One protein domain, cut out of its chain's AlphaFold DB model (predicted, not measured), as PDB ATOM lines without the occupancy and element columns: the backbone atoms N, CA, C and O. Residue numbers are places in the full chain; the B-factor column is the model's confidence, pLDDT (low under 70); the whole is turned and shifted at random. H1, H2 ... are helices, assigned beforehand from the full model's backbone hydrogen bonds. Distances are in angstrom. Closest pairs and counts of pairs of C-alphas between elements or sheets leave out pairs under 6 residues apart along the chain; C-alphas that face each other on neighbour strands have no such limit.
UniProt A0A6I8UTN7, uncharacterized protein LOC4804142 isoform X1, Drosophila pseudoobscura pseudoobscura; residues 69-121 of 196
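AT A GLANCE: This is residues 69 to 121 of the 196 residues of the protein "uncharacterized protein LOC4804142 isoform X1" of Drosophila pseudoobscura pseudoobscura (UniProt A0A6I8UTN7). Two long helices, H2 and H1, form the arms of a wide, open V, joined at its point by a short stretch, residues 91 to 95, with the space between the arms empty. The printed part has 53 residues with two named helices, H1 then H2, and no named strand; the class is all helix. It is extended, with a radius of gyration of the C-alphas of 16.7 A, and flat, spanning 42 by 35 by 10 A.

IN THESE COORDINATES: H2, the longest helix, runs from Thr 96 to Arg 119, 32.8 A, its last C-alpha at (134.732, 132.859, 98.728). H1 runs from Arg 69, C-alpha at (171.679, 146.149, 110.171), to Ser 90, 31.2 A.

HOW THE PARTS SIT: H2 and H1 are apart, with no C-alpha of the one within 8 A of the other. The link between them is tight. In H1 and H2 every O i to N i+4 pair is within hydrogen-bond range.

THE WHOLE: The C-alphas farthest apart, of Arg 69 and Asp 97, are 42.5 A apart. Residues 69 to 121 stand free. The printed part has no cut. Its mean pLDDT is 70.2, with 26 residues under 70, among them 90 to 97 and 113 to 121.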
ATOM      1  N   ARG A  69     172.871 146.853 110.671       50.88
ATOM      2  CA  ARG A  69     171.679 146.149 110.171       50.88
ATOM      3  C   ARG A  69     171.311 144.929 111.009       50.88
ATOM      4  O   ARG A  69     170.127 144.715 111.255       50.88
ATOM      5  N   LEU A  70     172.303 144.206 111.521       60.59
ATOM      6  CA  LEU A  70     172.077 143.106 112.453       60.59
ATOM      7  C   LEU A  70     171.566 143.628 113.799       60.59
ATOM      8  O   LEU A  70     170.634 143.062 114.361       60.59
ATOM      9  N   LYS A  71     172.070 144.785 114.249       61.66
ATOM     10  CA  LYS A  71     171.519 145.488 115.415       61.66
ATOM     11  C   LYS A  71     170.030 145.808 115.245       61.66
ATOM     12  O   LYS A  71     169.267 145.646 116.190       61.66
ATOM     13  N   LYS A  72     169.604 146.231 114.045       65.62
ATOM     14  CA  LYS A  72     168.183 146.485 113.745       65.62
ATOM     15  C   LYS A  72     167.360 145.195 113.767       65.62
ATOM     16  O   LYS A  72     166.316 145.180 114.406       65.62
ATOM     17  N   ALA A  73     167.832 144.122 113.132       62.25
ATOM     18  CA  ALA A  73     167.136 142.832 113.127       62.25
ATOM     19  C   ALA A  73     167.021 142.220 114.537       62.25
ATOM     20  O   ALA A  73     165.945 141.777 114.930       62.25
ATOM     21  N   ALA A  74     168.095 142.273 115.327       67.31
ATOM     22  CA  ALA A  74     168.097 141.835 116.719       67.31
ATOM     23  C   ALA A  74     167.163 142.685 117.595       67.31
ATOM     24  O   ALA A  74     166.482 142.141 118.460       67.31
ATOM     25  N   LEU A  75     167.067 143.997 117.340       74.44
ATOM     26  CA  LEU A  75     166.083 144.863 117.996       74.44
ATOM     27  C   LEU A  75     164.650 144.455 117.656       74.44
ATOM     28  O   LEU A  75     163.834 144.342 118.563       74.44
ATOM     29  N   PHE A  76     164.345 144.193 116.382       75.50
ATOM     30  CA  PHE A  76     163.018 143.722 115.975       75.50
ATOM     31  C   PHE A  76     162.657 142.390 116.638       75.50
ATOM     32  O   PHE A  76     161.563 142.260 117.183       75.50
ATOM     33  N   LEU A  77     163.585 141.429 116.654       71.75
ATOM     34  CA  LEU A  77     163.376 140.139 117.311       71.75
ATOM     35  C   LEU A  77     163.204 140.301 118.831       71.75
ATOM     36  O   LEU A  77     162.314 139.698 119.420       71.75
ATOM     37  N   GLY A  78     164.013 141.157 119.459       69.94
ATOM     38  CA  GLY A  78     163.919 141.470 120.884       69.94
ATOM     39  C   GLY A  78     162.579 142.106 121.252       69.94
ATOM     40  O   GLY A  78     161.930 141.651 122.189       69.94
ATOM     41  N   ILE A  79     162.116 143.093 120.478       77.06
ATOM     42  CA  ILE A  79     160.798 143.723 120.657       77.06
ATOM     43  C   ILE A  79     159.681 142.686 120.503       77.06
ATOM     44  O   ILE A  79     158.746 142.676 121.298       77.06
ATOM     45  N   LEU A  80     159.795 141.781 119.528       78.62
ATOM     46  CA  LEU A  80     158.808 140.730 119.290       78.62
ATOM     47  C   LEU A  80     158.750 139.713 120.443       78.62
ATOM     48  O   LEU A  80     157.662 139.352 120.888       78.62
ATOM     49  N   ILE A  81     159.903 139.302 120.979       77.88
ATOM     50  CA  ILE A  81     159.994 138.388 122.130       77.88
ATOM     51  C   ILE A  81     159.457 139.052 123.404       77.88
ATOM     52  O   ILE A  81     158.703 138.427 124.154       77.88
ATOM     53  N   ILE A  82     159.814 140.318 123.645       81.81
ATOM     54  CA  ILE A  82     159.315 141.099 124.786       81.81
ATOM     55  C   ILE A  82     157.800 141.290 124.666       81.81
ATOM     56  O   ILE A  82     157.083 141.071 125.640       81.81
ATOM     57  N   GLY A  83     157.302 141.619 123.472       78.94
ATOM     58  CA  GLY A  83     155.874 141.731 123.186       78.94
ATOM     59  C   GLY A  83     155.131 140.421 123.450       78.94
ATOM     60  O   GLY A  83     154.147 140.413 124.181       78.94
ATOM     61  N   TYR A  84     155.648 139.295 122.953       77.81
ATOM     62  CA  TYR A  84     155.077 137.966 123.197       77.81
ATOM     63  C   TYR A  84     155.024 137.613 124.692       77.81
ATOM     64  O   TYR A  84     153.986 137.178 125.199       77.81
ATOM     65  N   LYS A  85     156.115 137.864 125.430       75.69
ATOM     66  CA  LYS A  85     156.165 137.683 126.889       75.69
ATOM     67  C   LYS A  85     155.178 138.599 127.616       75.69
ATOM     68  O   LYS A  85     154.526 138.137 128.549       75.69
ATOM     69  N   SER A  86     155.033 139.849 127.177       74.50
ATOM     70  CA  SER A  86     154.072 140.808 127.736       74.50
ATOM     71  C   SER A  86     152.629 140.352 127.532       74.50
ATOM     72  O   SER A  86     151.820 140.495 128.442       74.50
ATOM     73  N   VAL A  87     152.302 139.765 126.377       78.94
ATOM     74  CA  VAL A  87     150.958 139.236 126.093       78.94
ATOM     75  C   VAL A  87     150.637 138.046 127.004       78.94
ATOM     76  O   VAL A  87     149.582 138.029 127.638       78.94
ATOM     77  N   ILE A  88     151.567 137.098 127.159       73.75
ATOM     78  CA  ILE A  88     151.392 135.947 128.064       73.75
ATOM     79  C   ILE A  88     151.290 136.384 129.529       73.75
ATOM     80  O   ILE A  88     150.531 135.798 130.293       73.75
ATOM     81  N   LEU A  89     152.036 137.411 129.935       72.69
ATOM     82  CA  LEU A  89     151.960 137.936 131.297       72.69
ATOM     83  C   LEU A  89     150.683 138.750 131.532       72.69
ATOM     84  O   LEU A  89     150.194 138.808 132.656       72.69
ATOM     85  N   SER A  90     150.141 139.374 130.482       66.81
ATOM     86  CA  SER A  90     148.896 140.135 130.570       66.81
ATOM     87  C   SER A  90     147.664 139.239 130.676       66.81
ATOM     88  O   SER A  90     146.710 139.665 131.308       66.81
ATOM     89  N   MET A  91     147.700 137.998 130.165       63.03
ATOM     90  CA  MET A  91     146.603 137.007 130.205       63.03
ATOM     91  C   MET A  91     145.819 136.933 131.537       63.03
ATOM     92  O   MET A  91     144.594 136.955 131.482       63.03
ATOM     93  N   PRO A  92     146.458 136.898 132.725       67.38
ATOM     94  CA  PRO A  92     145.750 136.898 134.014       67.38
ATOM     95  C   PRO A  92     145.251 138.272 134.507       67.38
ATOM     96  O   PRO A  92     144.523 138.316 135.492       67.38
ATOM     97  N   TYR A  93     145.658 139.385 133.887       62.72
ATOM     98  CA  TYR A  93     145.338 140.752 134.332       62.72
ATOM     99  C   TYR A  93     144.327 141.469 133.425       62.72
ATOM    100  O   TYR A  93     143.827 142.542 133.763       62.72
ATOM    101  N   ILE A  94     144.020 140.908 132.254       63.47
ATOM    102  CA  ILE A  94     143.041 141.507 131.347       63.47
ATOM    103  C   ILE A  94     141.639 141.192 131.868       63.47
ATOM    104  O   ILE A  94     141.283 140.025 132.011       63.47
ATOM    105  N   ASN A  95     140.839 142.230 132.130       67.81
ATOM    106  CA  ASN A  95     139.420 142.083 132.458       67.81
ATOM    107  C   ASN A  95     138.731 141.262 131.363       67.81
ATOM    108  O   ASN A  95     138.510 141.761 130.251       67.81
ATOM    109  N   THR A  96     138.396 140.017 131.698       65.19
ATOM    110  CA  THR A  96     137.832 139.015 130.787       65.19
ATOM    111  C   THR A  96     136.599 139.542 130.072       65.19
ATOM    112  O   THR A  96     136.475 139.324 128.875       65.19
ATOM    113  N   ASP A  97     135.777 140.351 130.738       69.75
ATOM    114  CA  ASP A  97     134.524 140.864 130.177       69.75
ATOM    115  C   ASP A  97     134.747 141.803 128.980       69.75
ATOM    116  O   ASP A  97     134.136 141.645 127.922       69.75
ATOM    117  N   SER A  98     135.677 142.756 129.107       73.62
ATOM    118  CA  SER A  98     136.017 143.690 128.021       73.62
ATOM    119  C   SER A  98     136.734 142.994 126.863       73.62
ATOM    120  O   SER A  98     136.500 143.309 125.695       73.62
ATOM    121  N   VAL A  99     137.565 141.995 127.179       68.19
ATOM    122  CA  VAL A  99     138.270 141.187 126.181       68.19
ATOM    123  C   VAL A  99     137.313 140.257 125.469       68.19
ATOM    124  O   VAL A  99     137.460 140.076 124.271       68.19
ATOM    125  N   GLN A 100     136.318 139.696 126.148       74.06
ATOM    126  CA  GLN A 100     135.308 138.842 125.533       74.06
ATOM    127  C   GLN A 100     134.400 139.643 124.600       74.06
ATOM    128  O   GLN A 100     134.117 139.176 123.500       74.06
ATOM    129  N   GLN A 101     134.011 140.867 124.974       77.56
ATOM    130  CA  GLN A 101     133.258 141.758 124.082       77.56
ATOM    131  C   GLN A 101     134.089 142.196 122.869       77.56
ATOM    132  O   GLN A 101     133.610 142.115 121.737       77.56
ATOM    133  N   LEU A 102     135.349 142.597 123.082       79.81
ATOM    134  CA  LEU A 102     136.255 142.971 121.996       79.81
ATOM    135  C   LEU A 102     136.564 141.774 121.094       79.81
ATOM    136  O   LEU A 102     136.495 141.896 119.879       79.81
ATOM    137  N   THR A 103     136.851 140.610 121.675       79.00
ATOM    138  CA  THR A 103     137.084 139.362 120.938       79.00
ATOM    139  C   THR A 103     135.835 138.966 120.173       79.00
ATOM    140  O   THR A 103     135.962 138.573 119.030       79.00
ATOM    141  N   GLY A 104     134.633 139.128 120.728       79.62
ATOM    142  CA  GLY A 104     133.383 138.874 120.011       79.62
ATOM    143  C   GLY A 104     133.196 139.789 118.799       79.62
ATOM    144  O   GLY A 104     132.888 139.308 117.709       79.62
ATOM    145  N   PHE A 105     133.446 141.093 118.956       81.56
ATOM    146  CA  PHE A 105     133.351 142.067 117.862       81.56
ATOM    147  C   PHE A 105     134.410 141.830 116.776       81.56
ATOM    148  O   PHE A 105     134.096 141.776 115.586       81.56
ATOM    149  N   VAL A 106     135.661 141.631 117.200       81.06
ATOM    150  CA  VAL A 106     136.799 141.299 116.338       81.06
ATOM    151  C   VAL A 106     136.503 139.985 115.620       81.06
ATOM    152  O   VAL A 106     136.466 139.952 114.401       81.06
ATOM    153  N   GLN A 107     136.190 138.912 116.333       77.50
ATOM    154  CA  GLN A 107     135.930 137.606 115.732       77.50
ATOM    155  C   GLN A 107     134.747 137.630 114.758       77.50
ATOM    156  O   GLN A 107     134.826 136.976 113.724       77.50
ATOM    157  N   GLY A 108     133.712 138.439 115.017       79.81
ATOM    158  CA  GLY A 108     132.630 138.707 114.066       79.81
ATOM    159  C   GLY A 108     133.141 139.321 112.760       79.81
ATOM    160  O   GLY A 108     133.008 138.703 111.703       79.81
ATOM    161  N   GLN A 109     133.820 140.471 112.833       79.06
ATOM    162  CA  GLN A 109     134.391 141.133 111.649       79.06
ATOM    163  C   GLN A 109     135.425 140.268 110.916       79.06
ATOM    164  O   GLN A 109     135.453 140.228 109.686       79.06
ATOM    165  N   TRP A 110     136.274 139.557 111.658       67.62
ATOM    166  CA  TRP A 110     137.292 138.677 111.094       67.62
ATOM    167  C   TRP A 110     136.673 137.443 110.443       67.62
ATOM    168  O   TRP A 110     137.167 137.016 109.406       67.62
ATOM    169  N   SER A 111     135.584 136.896 110.988       70.25
ATOM    170  CA  SER A 111     134.872 135.763 110.384       70.25
ATOM    171  C   SER A 111     134.157 136.149 109.086       70.25
ATOM    172  O   SER A 111     134.201 135.389 108.120       70.25
ATOM    173  N   GLU A 112     133.588 137.355 109.006       74.31
ATOM    174  CA  GLU A 112     133.017 137.884 107.764       74.31
ATOM    175  C   GLU A 112     134.101 138.186 106.726       74.31
ATOM    176  O   GLU A 112     133.939 137.846 105.552       74.31
ATOM    177  N   ALA A 113     135.234 138.752 107.150       65.25
ATOM    178  CA  ALA A 113     136.377 139.010 106.276       65.25
ATOM    179  C   ALA A 113     137.030 137.710 105.772       65.25
ATOM    180  O   ALA A 113     137.359 137.603 104.589       65.25
ATOM    181  N   LEU A 114     137.168 136.697 106.633       61.97
ATOM    182  CA  LEU A 114     137.657 135.368 106.259       61.97
ATOM    183  C   LEU A 114     136.666 134.665 105.331       61.97
ATOM    184  O   LEU A 114     137.086 134.153 104.302       61.97
ATOM    185  N   GLY A 115     135.359 134.732 105.601       62.91
ATOM    186  CA  GLY A 115     134.322 134.192 104.717       62.91
ATOM    187  C   GLY A 115     134.198 134.930 103.374       62.91
ATOM    188  O   GLY A 115     133.768 134.343 102.378       62.91
ATOM    189  N   TRP A 116     134.584 136.209 103.309       63.69
ATOM    190  CA  TRP A 116     134.748 136.957 102.055       63.69
ATOM    191  C   TRP A 116     136.017 136.526 101.301       63.69
ATOM    192  O   TRP A 116     135.978 136.322 100.084       63.69
ATOM    193  N   SER A 117     137.117 136.306 102.027       55.56
ATOM    194  CA  SER A 117     138.402 135.844 101.488       55.56
ATOM    195  C   SER A 117     138.377 134.382 101.019       55.56
ATOM    196  O   SER A 117     139.071 134.024 100.066       55.56
ATOM    197  N   GLU A 118     137.594 133.530 101.677       57.41
ATOM    198  CA  GLU A 118     137.429 132.109 101.366       57.41
ATOM    199  C   GLU A 118     136.543 131.913 100.133       57.41
ATOM    200  O   GLU A 118     136.872 131.114  99.255       57.41
ATOM    201  N   ARG A 119     135.514 132.760  99.972       58.09
ATOM    202  CA  ARG A 119     134.732 132.859  98.728       58.09
ATOM    203  C   ARG A 119     135.569 133.268  97.511       58.09
ATOM    204  O   ARG A 119     135.195 132.927  96.396       58.09
ATOM    205  N   HIS A 120     136.700 133.943  97.715       58.91
ATOM    206  CA  HIS A 120     137.628 134.338  96.649       58.91
ATOM    207  C   HIS A 120     138.830 133.387  96.461       58.91
ATOM    208  O   HIS A 120     139.755 133.733  95.734       58.91
ATOM    209  N   GLN A 121     138.859 132.197  97.085       57.94
ATOM    210  CA  GLN A 121     139.974 131.223  97.005       57.94
ATOM    211  C   GLN A 121     141.377 131.771  97.363       57.94
ATOM    212  O   GLN A 121     142.387 131.090  97.170       57.94
TER     213      GLN A 121